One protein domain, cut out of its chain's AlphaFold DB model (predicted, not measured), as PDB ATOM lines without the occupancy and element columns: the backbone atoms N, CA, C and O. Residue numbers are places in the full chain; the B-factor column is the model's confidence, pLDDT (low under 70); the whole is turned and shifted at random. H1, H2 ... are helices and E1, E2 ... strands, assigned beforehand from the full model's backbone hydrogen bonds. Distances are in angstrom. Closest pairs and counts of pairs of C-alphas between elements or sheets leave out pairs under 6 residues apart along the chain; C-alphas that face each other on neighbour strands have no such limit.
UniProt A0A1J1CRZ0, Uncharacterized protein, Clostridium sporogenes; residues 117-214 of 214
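This is residues 117 to 214 of the 214 residues of an uncharacterized protein of Clostridium sporogenes (UniProt A0A1J1CRZ0). The domain has two lobes: a strongly twisted antiparallel sheet of four strands with helix H3 along one face and the short H4 beside H3, and, off the sheet, a pair of helices, H1 and H2, steeply tilted to each other. Residues 129 to 136, at the end of H1 and in the long loop after it, stick out. The printed part has 98 residues with four named helices and four named strands, in the order H1, H2, E1, E2, H3, E3, E4, H4; the sheet runs E2, E1, E3, E4, and the class is mixed, helices and strands. The whole is compact, with a radius of gyration of the C-alphas of 14.0 A and spans of 36 by 32 by 25 A.

Look first at the sheet: find C-alpha 160 at (-29.636, -7.306, 20.953), where E1, residues 160 to 166, begins and runs 19.7 A. E3, residues 193 to 199, runs 19.1 A. The edge strands are E2, residues 171 to 175, and E4, residues 204 to 208. H3 is residues 182 to 190, 12.1 A long. H4, residues 210 to 213, ends at C-alpha 213 at (-31.233, -17.149, 32.617). Go back to C-alpha 117 at (-24.994, 1.210, 10.655) for H1, residues 117 to 132, 23.3 A long; H2, residues 148 to 157, is 14.3 A long.

Start at E1 and E3, antiparallel at 156 degrees, with N 163 and O 196 3.0 A apart. E2 is antiparallel to E1 at 131 degrees, a hairpin, with N 172 and O 164 at 2.8 A. E4 is antiparallel to E3 at 138 degrees, also a hairpin, with N 206 and O 197 at 2.8 A. H3 is on the sheet at a height of 9.0 A, over E3 and only just over E1, on which 3 of its C-alphas fall; it runs along the strands, at 4 degrees to E3 on the local plane. The closest C-alphas of H3 and E3 are those of Gln 188 and Arg 194, 6.9 A apart. E2, H3 and E3 form a split strand-helix-strand unit, two strands of one sheet with a helix between them along the chain and another strand, E1, between them in the sheet; its crossover is right-handed. H3 and H4 touch, closest at the C-alphas of Tyr 182 and Phe 213, 4.8 A. H1, with residues 120 to 124 alone, touches H2 at a steep tilt of 56 degrees, opposite ways; the C-alphas of Val 120 and Tyr 152 are closest, 6.1 A. H1 and H2 are not on the sheet. In H2 and H3 every O i to N i+4 pair is within hydrogen-bond range, in H1 11 of 12, and H4 is too short for such a pair.

The two C-alphas farthest apart are those of His 132 and Asn 211, 38.5 A. The printed part has no cut. The link from H1 to H2, residues 133 to 147, is long. Mean pLDDT of the printed part is 79.7, and residues 126 to 146 are under 70.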
ATOM      1  N   GLN A 117     -25.978   1.187  11.731       88.56
ATOM      2  CA  GLN A 117     -24.994   1.210  10.655       88.56
ATOM      3  C   GLN A 117     -23.583   0.921  11.184       88.56
ATOM      4  O   GLN A 117     -22.852   0.094  10.633       88.56
ATOM      5  N   GLN A 118     -23.211   1.553  12.300       86.75
ATOM      6  CA  GLN A 118     -21.922   1.345  12.960       86.75
ATOM      7  C   GLN A 118     -21.774  -0.071  13.524       86.75
ATOM      8  O   GLN A 118     -20.698  -0.668  13.417       86.75
ATOM      9  N   PHE A 119     -22.834  -0.621  14.114       86.38
ATOM     10  CA  PHE A 119     -22.809  -1.965  14.673       86.38
ATOM     11  C   PHE A 119     -22.655  -3.028  13.581       86.38
ATOM     12  O   PHE A 119     -21.750  -3.857  13.673       86.38
ATOM     13  N   VAL A 120     -23.447  -2.951  12.505       86.00
ATOM     14  CA  VAL A 120     -23.314  -3.829  11.329       86.00
ATOM     15  C   VAL A 120     -21.901  -3.724  10.753       86.00
ATOM     16  O   VAL A 120     -21.260  -4.750  10.538       86.00
ATOM     17  N   LYS A 121     -21.351  -2.506  10.613       82.25
ATOM     18  CA  LYS A 121     -19.954  -2.288  10.184       82.25
ATOM     19  C   LYS A 121     -18.949  -3.027  11.047       82.25
ATOM     20  O   LYS A 121     -18.031  -3.668  10.534       82.25
ATOM     21  N   LYS A 122     -19.109  -2.938  12.363       79.94
ATOM     22  CA  LYS A 122     -18.212  -3.580  13.317       79.94
ATOM     23  C   LYS A 122     -18.291  -5.101  13.231       79.94
ATOM     24  O   LYS A 122     -17.240  -5.737  13.166       79.94
ATOM     25  N   ILE A 123     -19.497  -5.671  13.234       78.62
ATOM     26  CA  ILE A 123     -19.694  -7.125  13.185       78.62
ATOM     27  C   ILE A 123     -19.200  -7.689  11.860       78.62
ATOM     28  O   ILE A 123     -18.413  -8.632  11.862       78.62
ATOM     29  N   TYR A 124     -19.578  -7.063  10.748       76.88
ATOM     30  CA  TYR A 124     -19.151  -7.488   9.423       76.88
ATOM     31  C   TYR A 124     -17.620  -7.484   9.292       76.88
ATOM     32  O   TYR A 124     -17.020  -8.497   8.938       76.88
ATOM     33  N   LYS A 125     -16.956  -6.397   9.714       71.94
ATOM     34  CA  LYS A 125     -15.486  -6.320   9.725       71.94
ATOM     35  C   LYS A 125     -14.851  -7.392  10.616       71.94
ATOM     36  O   LYS A 125     -13.846  -7.986  10.239       71.94
ATOM     37  N   GLN A 126     -15.387  -7.618  11.817       68.19
ATOM     38  CA  GLN A 126     -14.853  -8.637  12.726       68.19
ATOM     39  C   GLN A 126     -15.000 -10.051  12.156       68.19
ATOM     40  O   GLN A 126     -14.091 -10.860  12.334       68.19
ATOM     41  N   HIS A 127     -16.105 -10.326  11.463       65.31
ATOM     42  CA  HIS A 127     -16.339 -11.591  10.779       65.31
ATOM     43  C   HIS A 127     -15.301 -11.826   9.667       65.31
ATOM     44  O   HIS A 127     -14.697 -12.897   9.610       65.31
ATOM     45  N   LEU A 128     -15.013 -10.806   8.850       59.84
ATOM     46  CA  LEU A 128     -13.970 -10.865   7.815       59.84
ATOM     47  C   LEU A 128     -12.556 -11.043   8.398       59.84
ATOM     48  O   LEU A 128     -11.774 -11.866   7.929       59.84
ATOM     49  N   TRP A 129     -12.218 -10.318   9.468       49.12
ATOM     50  CA  TRP A 129     -10.893 -10.411  10.098       49.12
ATOM     51  C   TRP A 129     -10.612 -11.781  10.724       49.12
ATOM     52  O   TRP A 129      -9.483 -12.264  10.654       49.12
ATOM     53  N   GLN A 130     -11.612 -12.421  11.334       52.31
ATOM     54  CA  GLN A 130     -11.444 -13.757  11.924       52.31
ATOM     55  C   GLN A 130     -11.230 -14.846  10.861       52.31
ATOM     56  O   GLN A 130     -10.601 -15.863  11.151       52.31
ATOM     57  N   TRP A 131     -11.653 -14.589   9.622       43.72
ATOM     58  CA  TRP A 131     -11.404 -15.440   8.461       43.72
ATOM     59  C   TRP A 131      -9.924 -15.472   8.047       43.72
ATOM     60  O   TRP A 131      -9.382 -16.536   7.758       43.72
ATOM     61  N   HIS A 132      -9.224 -14.334   8.094       40.50
ATOM     62  CA  HIS A 132      -7.800 -14.267   7.730       40.50
ATOM     63  C   HIS A 132      -6.858 -14.909   8.756       40.50
ATOM     64  O   HIS A 132      -5.685 -15.137   8.462       40.50
ATOM     65  N   ILE A 133      -7.348 -15.206   9.961       36.12
ATOM     66  CA  ILE A 133      -6.527 -15.677  11.078       36.12
ATOM     67  C   ILE A 133      -7.017 -17.046  11.554       36.12
ATOM     68  O   ILE A 133      -7.254 -17.180  12.743       36.12
ATOM     69  N   ASN A 134      -7.194 -18.041  10.667       32.22
ATOM     70  CA  ASN A 134      -7.286 -19.496  10.956       32.22
ATOM     71  C   ASN A 134      -7.834 -19.901  12.346       32.22
ATOM     72  O   ASN A 134      -7.329 -20.813  13.008       32.22
ATOM     73  N   ARG A 135      -8.871 -19.222  12.826       33.88
ATOM     74  CA  ARG A 135      -9.562 -19.544  14.060       33.88
ATOM     75  C   ARG A 135     -10.942 -19.909  13.583       33.88
ATOM     76  O   ARG A 135     -11.685 -18.997  13.229       33.88
ATOM     77  N   PRO A 136     -11.278 -21.209  13.516       35.62
ATOM     78  CA  PRO A 136     -12.667 -21.571  13.345       35.62
ATOM     79  C   PRO A 136     -13.409 -20.815  14.440       35.62
ATOM     80  O   PRO A 136     -13.088 -20.958  15.627       35.62
ATOM     81  N   ILE A 137     -14.319 -19.935  14.028       44.31
ATOM     82  CA  ILE A 137     -15.339 -19.429  14.927       44.31
ATOM     83  C   ILE A 137     -15.971 -20.712  15.457       44.31
ATOM     84  O   ILE A 137     -16.607 -21.442  14.702       44.31
ATOM     85  N   LYS A 138     -15.687 -21.063  16.713       40.38
ATOM     86  CA  LYS A 138     -16.451 -22.098  17.399       40.38
ATOM     87  C   LYS A 138     -17.875 -21.546  17.476       40.38
ATOM     88  O   LYS A 138     -18.149 -20.715  18.330       40.38
ATOM     89  N   ASP A 139     -18.700 -21.933  16.508       44.44
ATOM     90  CA  ASP A 139     -20.165 -21.940  16.537       44.44
ATOM     91  C   ASP A 139     -20.899 -20.606  16.811       44.44
ATOM     92  O   ASP A 139     -21.994 -20.620  17.357       44.44
ATOM     93  N   GLY A 140     -20.340 -19.441  16.460       47.75
ATOM     94  CA  GLY A 140     -20.726 -18.184  17.129       47.75
ATOM     95  C   GLY A 140     -21.438 -17.076  16.343       47.75
ATOM     96  O   GLY A 140     -21.745 -16.057  16.957       47.75
ATOM     97  N   ILE A 141     -21.680 -17.180  15.032       53.53
ATOM     98  CA  ILE A 141     -22.452 -16.153  14.296       53.53
ATOM     99  C   ILE A 141     -23.309 -16.830  13.202       53.53
ATOM    100  O   ILE A 141     -22.734 -17.424  12.293       53.53
ATOM    101  N   PRO A 142     -24.657 -16.768  13.264       51.09
ATOM    102  CA  PRO A 142     -25.542 -17.638  12.481       51.09
ATOM    103  C   PRO A 142     -26.139 -16.965  11.227       51.09
ATOM    104  O   PRO A 142     -27.345 -17.059  11.018       51.09
ATOM    105  N   PHE A 143     -25.365 -16.229  10.419       60.56
ATOM    106  CA  PHE A 143     -25.899 -15.696   9.152       60.56
ATOM    107  C   PHE A 143     -25.326 -16.411   7.925       60.56
ATOM    108  O   PHE A 143     -24.113 -16.524   7.772       60.56
ATOM    109  N   ASP A 144     -26.235 -16.871   7.060       51.22
ATOM    110  CA  ASP A 144     -26.025 -17.995   6.134       51.22
ATOM    111  C   ASP A 144     -25.064 -17.749   4.954       51.22
ATOM    112  O   ASP A 144     -24.557 -18.718   4.401       51.22
ATOM    113  N   ASP A 145     -24.728 -16.505   4.589       55.91
ATOM    114  CA  ASP A 145     -24.153 -16.252   3.249       55.91
ATOM    115  C   ASP A 145     -22.867 -15.411   3.189       55.91
ATOM    116  O   ASP A 145     -22.486 -14.967   2.106       55.91
ATOM    117  N   TYR A 146     -22.182 -15.140   4.308       64.56
ATOM    118  CA  TYR A 146     -20.942 -14.323   4.327       64.56
ATOM    119  C   TYR A 146     -21.080 -12.914   3.700       64.56
ATOM    120  O   TYR A 146     -20.099 -12.192   3.516       64.56
ATOM    121  N   SER A 147     -22.304 -12.495   3.382       72.94
ATOM    122  CA  SER A 147     -22.606 -11.269   2.655       72.94
ATOM    123  C   SER A 147     -22.988 -10.151   3.615       72.94
ATOM    124  O   SER A 147     -23.533 -10.385   4.699       72.94
ATOM    125  N   PHE A 148     -22.745  -8.908   3.194       78.38
ATOM    126  CA  PHE A 148     -23.229  -7.731   3.910       78.38
ATOM    127  C   PHE A 148     -24.735  -7.831   4.193       78.38
ATOM    128  O   PHE A 148     -25.173  -7.607   5.320       78.38
ATOM    129  N   GLN A 149     -25.514  -8.249   3.191       81.38
ATOM    130  CA  GLN A 149     -26.960  -8.416   3.310       81.38
ATOM    131  C   GLN A 149     -27.348  -9.455   4.372       81.38
ATOM    132  O   GLN A 149     -28.283  -9.218   5.136       81.38
ATOM    133  N   GLY A 150     -26.630 -10.578   4.453       79.81
ATOM    134  CA  GLY A 150     -26.844 -11.589   5.492       79.81
ATOM    135  C   GLY A 150     -26.576 -11.037   6.893       79.81
ATOM    136  O   GLY A 150     -27.418 -11.167   7.782       79.81
ATOM    137  N   CYS A 151     -25.450 -10.341   7.073       81.56
ATOM    138  CA  CYS A 151     -25.107  -9.693   8.342       81.56
ATOM    139  C   CYS A 151     -26.149  -8.639   8.744       81.56
ATOM    140  O   CYS A 151     -26.629  -8.634   9.880       81.56
ATOM    141  N   TYR A 152     -26.539  -7.779   7.802       87.19
ATOM    142  CA  TYR A 152     -27.541  -6.742   8.017       87.19
ATOM    143  C   TYR A 152     -28.896  -7.337   8.430       87.19
ATOM    144  O   TYR A 152     -29.467  -6.927   9.443       87.19
ATOM    145  N   ASN A 153     -29.375  -8.355   7.711       87.19
ATOM    146  CA  ASN A 153     -30.622  -9.048   8.032       87.19
ATOM    147  C   ASN A 153     -30.596  -9.708   9.415       87.19
ATOM    148  O   ASN A 153     -31.592  -9.651  10.133       87.19
ATOM    149  N   TRP A 154     -29.471 -10.307   9.806       85.69
ATOM    150  CA  TRP A 154     -29.328 -10.913  11.128       85.69
ATOM    151  C   TRP A 154     -29.368  -9.875  12.252       85.69
ATOM    152  O   TRP A 154     -30.106 -10.052  13.216       85.69
ATOM    153  N   VAL A 155     -28.658  -8.747  12.118       87.75
ATOM    154  CA  VAL A 155     -28.737  -7.668  13.122       87.75
ATOM    155  C   VAL A 155     -30.177  -7.174  13.273       87.75
ATOM    156  O   VAL A 155     -30.620  -6.905  14.388       87.75
ATOM    157  N   LYS A 156     -30.926  -7.093  12.167       89.31
ATOM    158  CA  LYS A 156     -32.340  -6.695  12.172       89.31
ATOM    159  C   LYS A 156     -33.274  -7.747  12.775       89.31
ATOM    160  O   LYS A 156     -34.358  -7.376  13.220       89.31
ATOM    161  N   SER A 157     -32.904  -9.028  12.772       87.75
ATOM    162  CA  SER A 157     -33.761 -10.110  13.273       87.75
ATOM    163  C   SER A 157     -33.650 -10.331  14.782       87.75
ATOM    164  O   SER A 157     -34.523 -10.970  15.370       87.75
ATOM    165  N   ILE A 158     -32.620  -9.781  15.428       87.44
ATOM    166  CA  ILE A 158     -32.383  -9.919  16.868       87.44
ATOM    167  C   ILE A 158     -32.645  -8.607  17.622       87.44
ATOM    168  O   ILE A 158     -32.520  -7.508  17.091       87.44
ATOM    169  N   SER A 159     -33.000  -8.712  18.905       91.50
ATOM    170  CA  SER A 159     -33.275  -7.545  19.768       91.50
ATOM    171  C   SER A 159     -32.025  -6.946  20.429       91.50
ATOM    172  O   SER A 159     -32.093  -5.897  21.077       91.50
ATOM    173  N   GLY A 160     -30.891  -7.627  20.296       91.00
ATOM    174  CA  GLY A 160     -29.636  -7.306  20.953       91.00
ATOM    175  C   GLY A 160     -28.750  -8.540  21.064       91.00
ATOM    176  O   GLY A 160     -29.117  -9.622  20.608       91.00
ATOM    177  N   ILE A 161     -27.601  -8.378  21.709       90.06
ATOM    178  CA  ILE A 161     -26.603  -9.441  21.881       90.06
ATOM    179  C   ILE A 161     -26.159  -9.558  23.332       90.06
ATOM    180  O   ILE A 161     -26.238  -8.596  24.099       90.06
ATOM    181  N   TYR A 162     -25.649 -10.730  23.701       91.62
ATOM    182  CA  TYR A 162     -25.084 -10.973  25.019       91.62
ATOM    183  C   TYR A 162     -23.559 -11.068  24.936       91.62
ATOM    184  O   TYR A 162     -22.986 -11.531  23.952       91.62
ATOM    185  N   TYR A 163     -22.869 -10.632  25.983       89.62
ATOM    186  CA  TYR A 163     -21.428 -10.841  26.125       89.62
ATOM    187  C   TYR A 163     -21.015 -10.787  27.593       89.62
ATOM    188  O   TYR A 163     -21.769 -10.330  28.453       89.62
ATOM    189  N   SER A 164     -19.816 -11.279  27.897       91.62
ATOM    190  CA  SER A 164     -19.252 -11.211  29.242       91.62
ATOM    191  C   SER A 164     -18.274 -10.039  29.367       91.62
ATOM    192  O   SER A 164     -17.681  -9.591  28.386       91.62
ATOM    193  N   VAL A 165     -18.130  -9.491  30.571       92.31
ATOM    194  CA  VAL A 165     -17.215  -8.384  30.869       92.31
ATOM    195  C   VAL A 165     -16.423  -8.726  32.121       92.31
ATOM    196  O   VAL A 165     -17.003  -9.094  33.145       92.31
ATOM    197  N   TYR A 166     -15.102  -8.614  32.036       91.31
ATOM    198  CA  TYR A 166     -14.204  -8.760  33.178       91.31
ATOM    199  C   TYR A 166     -14.332  -7.579  34.149       91.31
ATOM    200  O   TYR A 166     -14.829  -6.510  33.798       91.31
ATOM    201  N   ASN A 167     -13.827  -7.753  35.371       86.94
ATOM    202  CA  ASN A 167     -13.804  -6.690  36.381       86.94
ATOM    203  C   ASN A 167     -13.000  -5.448  35.955       86.94
ATOM    204  O   ASN A 167     -13.293  -4.354  36.424       86.94
ATOM    205  N   ASP A 168     -12.028  -5.601  35.054       89.12
ATOM    206  CA  ASP A 168     -11.246  -4.497  34.479       89.12
ATOM    207  C   ASP A 168     -11.973  -3.758  33.333       89.12
ATOM    208  O   ASP A 168     -11.444  -2.801  32.773       89.12
ATOM    209  N   GLY A 169     -13.190  -4.186  32.976       86.56
ATOM    210  CA  GLY A 169     -13.981  -3.611  31.887       86.56
ATOM    211  C   GLY A 169     -13.729  -4.232  30.510       86.56
ATOM    212  O   GLY A 169     -14.429  -3.880  29.556       86.56
ATOM    213  N   THR A 170     -12.800  -5.183  30.386       87.94
ATOM    214  CA  THR A 170     -12.531  -5.888  29.126       87.94
ATOM    215  C   THR A 170     -13.753  -6.699  28.695       87.94
ATOM    216  O   THR A 170     -14.318  -7.464  29.479       87.94
ATOM    217  N   ARG A 171     -14.174  -6.551  27.431       84.38
ATOM    218  CA  ARG A 171     -15.337  -7.254  26.861       84.38
ATOM    219  C   ARG A 171     -14.926  -8.566  26.198       84.38
ATOM    220  O   ARG A 171     -13.980  -8.601  25.415       84.38
ATOM    221  N   CYS A 172     -15.698  -9.609  26.457       83.00
ATOM    222  CA  CYS A 172     -15.575 -10.940  25.885       83.00
ATOM    223  C   CYS A 172     -16.858 -11.294  25.139       83.00
ATOM    224  O   CYS A 172     -17.899 -11.532  25.750       83.00
ATOM    225  N   TRP A 173     -16.770 -11.345  23.816       79.31
ATOM    226  CA  TRP A 173     -17.875 -11.587  22.889       79.31
ATOM    227  C   TRP A 173     -18.315 -13.063  22.845       79.31
ATOM    228  O   TRP A 173     -18.376 -13.668  21.784       79.31
ATOM    229  N   ASP A 174     -18.581 -13.653  24.011       75.19
ATOM    230  CA  ASP A 174     -18.785 -15.100  24.179       75.19
ATOM    231  C   ASP A 174     -20.186 -15.595  23.759       75.19
ATOM    232  O   ASP A 174     -20.376 -16.804  23.655       75.19
ATOM    233  N   PHE A 175     -21.169 -14.697  23.596       82.56
ATOM    234  CA  PHE A 175     -22.602 -15.028  23.469       82.56
ATOM    235  C   PHE A 175     -23.328 -14.149  22.430       82.56
ATOM    236  O   PHE A 175     -24.471 -13.728  22.629       82.56
ATOM    237  N   ILE A 176     -22.629 -13.778  21.354       78.44
ATOM    238  CA  ILE A 176     -23.202 -12.934  20.293       78.44
ATOM    239  C   ILE A 176     -24.318 -13.674  19.546       78.44
ATOM    240  O   ILE A 176     -25.314 -13.060  19.173       78.44
ATOM    241  N   ASP A 177     -24.144 -14.975  19.332       71.69
ATOM    242  CA  ASP A 177     -25.070 -15.863  18.637       71.69
ATOM    243  C   ASP A 177     -26.384 -16.046  19.384       71.69
ATOM    244  O   ASP A 177     -27.444 -16.065  18.765       71.69
ATOM    245  N   ASN A 178     -26.313 -16.218  20.705       78.88
ATOM    246  CA  ASN A 178     -27.435 -16.702  21.490       78.88
ATOM    247  C   ASN A 178     -27.420 -16.162  22.918       78.88
ATOM    248  O   ASN A 178     -26.376 -15.939  23.530       78.88
ATOM    249  N   LYS A 179     -28.614 -16.048  23.507       89.38
ATOM    250  CA  LYS A 179     -28.746 -15.813  24.948       89.38
ATOM    251  C   LYS A 179     -28.041 -16.952  25.709       89.38
ATOM    252  O   LYS A 179     -28.360 -18.117  25.463       89.38
ATOM    253  N   PRO A 180     -27.131 -16.658  26.656       90.19
ATOM    254  CA  PRO A 180     -26.427 -17.701  27.386       90.19
ATOM    255  C   PRO A 180     -27.392 -18.512  28.249       90.19
ATOM    256  O   PRO A 180     -28.314 -17.982  28.869       90.19
ATOM    257  N   THR A 181     -27.134 -19.812  28.347       93.19
ATOM    258  CA  THR A 181     -27.828 -20.692  29.293       93.19
ATOM    259  C   THR A 181     -27.451 -20.348  30.735       93.19
ATOM    260  O   THR A 181     -26.351 -19.856  31.001       93.19
ATOM    261  N   TYR A 182     -28.296 -20.721  31.703       94.44
ATOM    262  CA  TYR A 182     -27.975 -20.592  33.132       94.44
ATOM    263  C   TYR A 182     -26.595 -21.161  33.501       94.44
ATOM    264  O   TYR A 182     -25.856 -20.566  34.286       94.44
ATOM    265  N   LYS A 183     -26.217 -22.312  32.923       93.69
ATOM    266  CA  LYS A 183     -24.922 -22.961  33.183       93.69
ATOM    267  C   LYS A 183     -23.753 -22.114  32.678       93.69
ATOM    268  O   LYS A 183     -22.800 -21.903  33.428       93.69
ATOM    269  N   GLN A 184     -23.835 -21.611  31.445       91.94
ATOM    270  CA  GLN A 184     -22.824 -20.714  30.873       91.94
ATOM    271  C   GLN A 184     -22.738 -19.413  31.672       91.94
ATOM    272  O   GLN A 184     -21.642 -18.964  32.006       91.94
ATOM    273  N   ALA A 185     -23.888 -18.859  32.053       93.69
ATOM    274  CA  ALA A 185     -23.945 -17.633  32.824       93.69
ATOM    275  C   ALA A 185     -23.299 -17.783  34.210       93.69
ATOM    276  O   ALA A 185     -22.452 -16.984  34.614       93.69
ATOM    277  N   LYS A 186     -23.628 -18.874  34.913       94.31
ATOM    278  CA  LYS A 186     -23.051 -19.210  36.220       94.31
ATOM    279  C   LYS A 186     -21.542 -19.417  36.128       94.31
ATOM    280  O   LYS A 186     -20.809 -18.971  37.005       94.31
ATOM    281  N   TYR A 187     -21.077 -20.065  35.065       93.31
ATOM    282  CA  TYR A 187     -19.654 -20.284  34.832       93.31
ATOM    283  C   TYR A 187     -18.876 -18.971  34.671       93.31
ATOM    284  O   TYR A 187     -17.816 -18.819  35.277       93.31
ATOM    285  N   GLN A 188     -19.402 -18.009  33.908       91.88
ATOM    286  CA  GLN A 188     -18.760 -16.700  33.735       91.88
ATOM    287  C   GLN A 188     -18.758 -15.886  35.038       91.88
ATOM    288  O   GLN A 188     -17.715 -15.354  35.416       91.88
ATOM    289  N   ASN A 189     -19.868 -15.884  35.785       90.81
ATOM    290  CA  ASN A 189     -19.931 -15.244  37.105       90.81
ATOM    291  C   ASN A 189     -18.913 -15.842  38.090       90.81
ATOM    292  O   ASN A 189     -18.224 -15.098  38.783       90.81
ATOM    293  N   ASN A 190     -18.742 -17.169  38.107       91.75
ATOM    294  CA  ASN A 190     -17.730 -17.832  38.938       91.75
ATOM    295  C   ASN A 190     -16.288 -17.449  38.554       91.75
ATOM    296  O   ASN A 190     -15.390 -17.543  39.383       91.75
ATOM    297  N   LYS A 191     -16.062 -17.002  37.313       90.06
ATOM    298  CA  LYS A 191     -14.787 -16.425  36.858       90.06
ATOM    299  C   LYS A 191     -14.637 -14.937  37.192       90.06
ATOM    300  O   LYS A 191     -13.703 -14.306  36.706       90.06
ATOM    301  N   GLY A 192     -15.555 -14.365  37.972       89.69
ATOM    302  CA  GLY A 192     -15.563 -12.940  38.289       89.69
ATOM    303  C   GLY A 192     -15.883 -12.066  37.078       89.69
ATOM    304  O   GLY A 192     -15.345 -10.971  36.961       89.69
ATOM    305  N   ARG A 193     -16.702 -12.556  36.141       92.88
ATOM    306  CA  ARG A 193     -17.167 -11.785  34.981       92.88
ATOM    307  C   ARG A 193     -18.660 -11.549  35.091       92.88
ATOM    308  O   ARG A 193     -19.385 -12.457  35.473       92.88
ATOM    309  N   ARG A 194     -19.123 -10.368  34.701       93.38
ATOM    310  CA  ARG A 194     -20.555 -10.051  34.598       93.38
ATOM    311  C   ARG A 194     -21.057 -10.292  33.182       93.38
ATOM    312  O   ARG A 194     -20.290 -10.163  32.229       93.38
ATOM    313  N   ILE A 195     -22.339 -10.604  33.038       94.62
ATOM    314  CA  ILE A 195     -22.984 -10.739  31.728       94.62
ATOM    315  C   ILE A 195     -23.743  -9.464  31.419       94.62
ATOM    316  O   ILE A 195     -24.459  -8.938  32.272       94.62
ATOM    317  N   ILE A 196     -23.582  -8.991  30.193       95.19
ATOM    318  CA  ILE A 196     -24.239  -7.808  29.663       95.19
ATOM    319  C   ILE A 196     -25.152  -8.227  28.514       95.19
ATOM    320  O   ILE A 196     -24.749  -9.025  27.666       95.19
ATOM    321  N   PHE A 197     -26.360  -7.674  28.483       95.12
ATOM    322  CA  PHE A 197     -27.203  -7.616  27.295       95.12
ATOM    323  C   PHE A 197     -27.086  -6.222  26.683       95.12
ATOM    324  O   PHE A 197     -27.386  -5.227  27.340       95.12
ATOM    325  N   PHE A 198     -26.634  -6.134  25.440       92.38
ATOM    326  CA  PHE A 198     -26.614  -4.890  24.685       92.38
ATOM    327  C   PHE A 198     -27.833  -4.844  23.772       92.38
ATOM    328  O   PHE A 198     -27.926  -5.625  22.824       92.38
ATOM    329  N   SER A 199     -28.780  -3.963  24.093       93.38
ATOM    330  CA  SER A 199     -30.052  -3.865  23.383       93.38
ATOM    331  C   SER A 199     -29.925  -2.993  22.141       93.38
ATOM    332  O   SER A 199     -29.405  -1.885  22.205       93.38
ATOM    333  N   PHE A 200     -30.475  -3.453  21.019       92.12
ATOM    334  CA  PHE A 200     -30.560  -2.659  19.786       92.12
ATOM    335  C   PHE A 200     -31.774  -1.732  19.756       92.12
ATOM    336  O   PHE A 200     -31.890  -0.893  18.868       92.12
ATOM    337  N   LYS A 201     -32.686  -1.861  20.727       91.25
ATOM    338  CA  LYS A 201     -33.846  -0.973  20.837       91.25
ATOM    339  C   LYS A 201     -33.423   0.447  21.207       91.25
ATOM    340  O   LYS A 201     -34.003   1.408  20.713       91.25
ATOM    341  N   ASP A 202     -32.456   0.569  22.108       94.25
ATOM    342  CA  ASP A 202     -32.007   1.845  22.659       94.25
ATOM    343  C   ASP A 202     -30.483   2.000  22.694       94.25
ATOM    344  O   ASP A 202     -29.991   3.013  23.191       94.25
ATOM    345  N   TRP A 203     -29.751   1.016  22.167       91.75
ATOM    346  CA  TRP A 203     -28.293   1.005  22.077       91.75
ATOM    347  C   TRP A 203     -27.600   1.099  23.443       91.75
ATOM    348  O   TRP A 203     -26.537   1.710  23.570       91.75
ATOM    349  N   LYS A 204     -28.195   0.484  24.478       94.12
ATOM    350  CA  LYS A 204     -27.671   0.475  25.855       94.12
ATOM    351  C   LYS A 204     -27.292  -0.909  26.361       94.12
ATOM    352  O   LYS A 204     -27.784  -1.940  25.909       94.12
ATOM    353  N   GLU A 205     -26.401  -0.896  27.346       94.38
ATOM    354  CA  GLU A 205     -25.896  -2.075  28.045       94.38
ATOM    355  C   GLU A 205     -26.649  -2.296  29.358       94.38
ATOM    356  O   GLU A 205     -26.725  -1.409  30.209       94.38
ATOM    357  N   TYR A 206     -27.151  -3.513  29.538       95.94
ATOM    358  CA  TYR A 206     -27.895  -3.959  30.706       95.94
ATOM    359  C   TYR A 206     -27.121  -5.066  31.411       95.94
ATOM    360  O   TYR A 206     -26.777  -6.075  30.798       95.94
ATOM    361  N   THR A 207     -26.830  -4.888  32.701       94.69
ATOM    362  CA  THR A 207     -26.214  -5.960  33.495       94.69
ATOM    363  C   THR A 207     -27.270  -7.000  33.830       94.69
ATOM    364  O   THR A 207     -28.271  -6.676  34.464       94.69
ATOM    365  N   MET A 208     -27.021  -8.240  33.420       94.88
ATOM    366  CA  MET A 208     -27.978  -9.329  33.557       94.88
ATOM    367  C   MET A 208     -27.758 -10.091  34.858       94.88
ATOM    368  O   MET A 208     -26.631 -10.472  35.199       94.88
ATOM    369  N   ASN A 209     -28.846 -10.372  35.565       92.25
ATOM    370  CA  ASN A 209     -28.796 -11.164  36.789       92.25
ATOM    371  C   ASN A 209     -28.868 -12.658  36.477       92.25
ATOM    372  O   ASN A 209     -29.536 -13.084  35.541       92.25
ATOM    373  N   LEU A 210     -28.245 -13.496  37.314       90.12
ATOM    374  CA  LEU A 210     -28.213 -14.947  37.078       90.12
ATOM    375  C   LEU A 210     -29.624 -15.572  36.988       90.12
ATOM    376  O   LEU A 210     -29.830 -16.550  36.273       90.12
ATOM    377  N   ASN A 211     -30.598 -14.997  37.698       90.75
ATOM    378  CA  ASN A 211     -31.990 -15.448  37.666       90.75
ATOM    379  C   ASN A 211     -32.692 -15.188  36.324       90.75
ATOM    380  O   ASN A 211     -33.670 -15.865  36.043       90.75
ATOM    381  N   GLU A 212     -32.197 -14.278  35.484       89.50
ATOM    382  CA  GLU A 212     -32.786 -13.975  34.168       89.50
ATOM    383  C   GLU A 212     -32.458 -15.034  33.102       89.50
ATOM    384  O   GLU A 212     -32.932 -14.951  31.962       89.50
ATOM    385  N   PHE A 213     -31.639 -16.026  33.465       89.38
ATOM    386  CA  PHE A 213     -31.233 -17.149  32.617       89.38
ATOM    387  C   PHE A 213     -31.821 -18.498  33.057       89.38
ATOM    388  O   PHE A 213     -31.461 -19.515  32.462       89.38
ATOM    389  N   LYS A 214     -32.645 -18.517  34.113       82.19
ATOM    390  CA  LYS A 214     -33.409 -19.696  34.545       82.19
ATOM    391  C   LYS A 214     -34.665 -19.847  33.700       82.19
ATOM    392  O   LYS A 214     -34.994 -21.015  33.415       82.19
TER     393      LYS A 214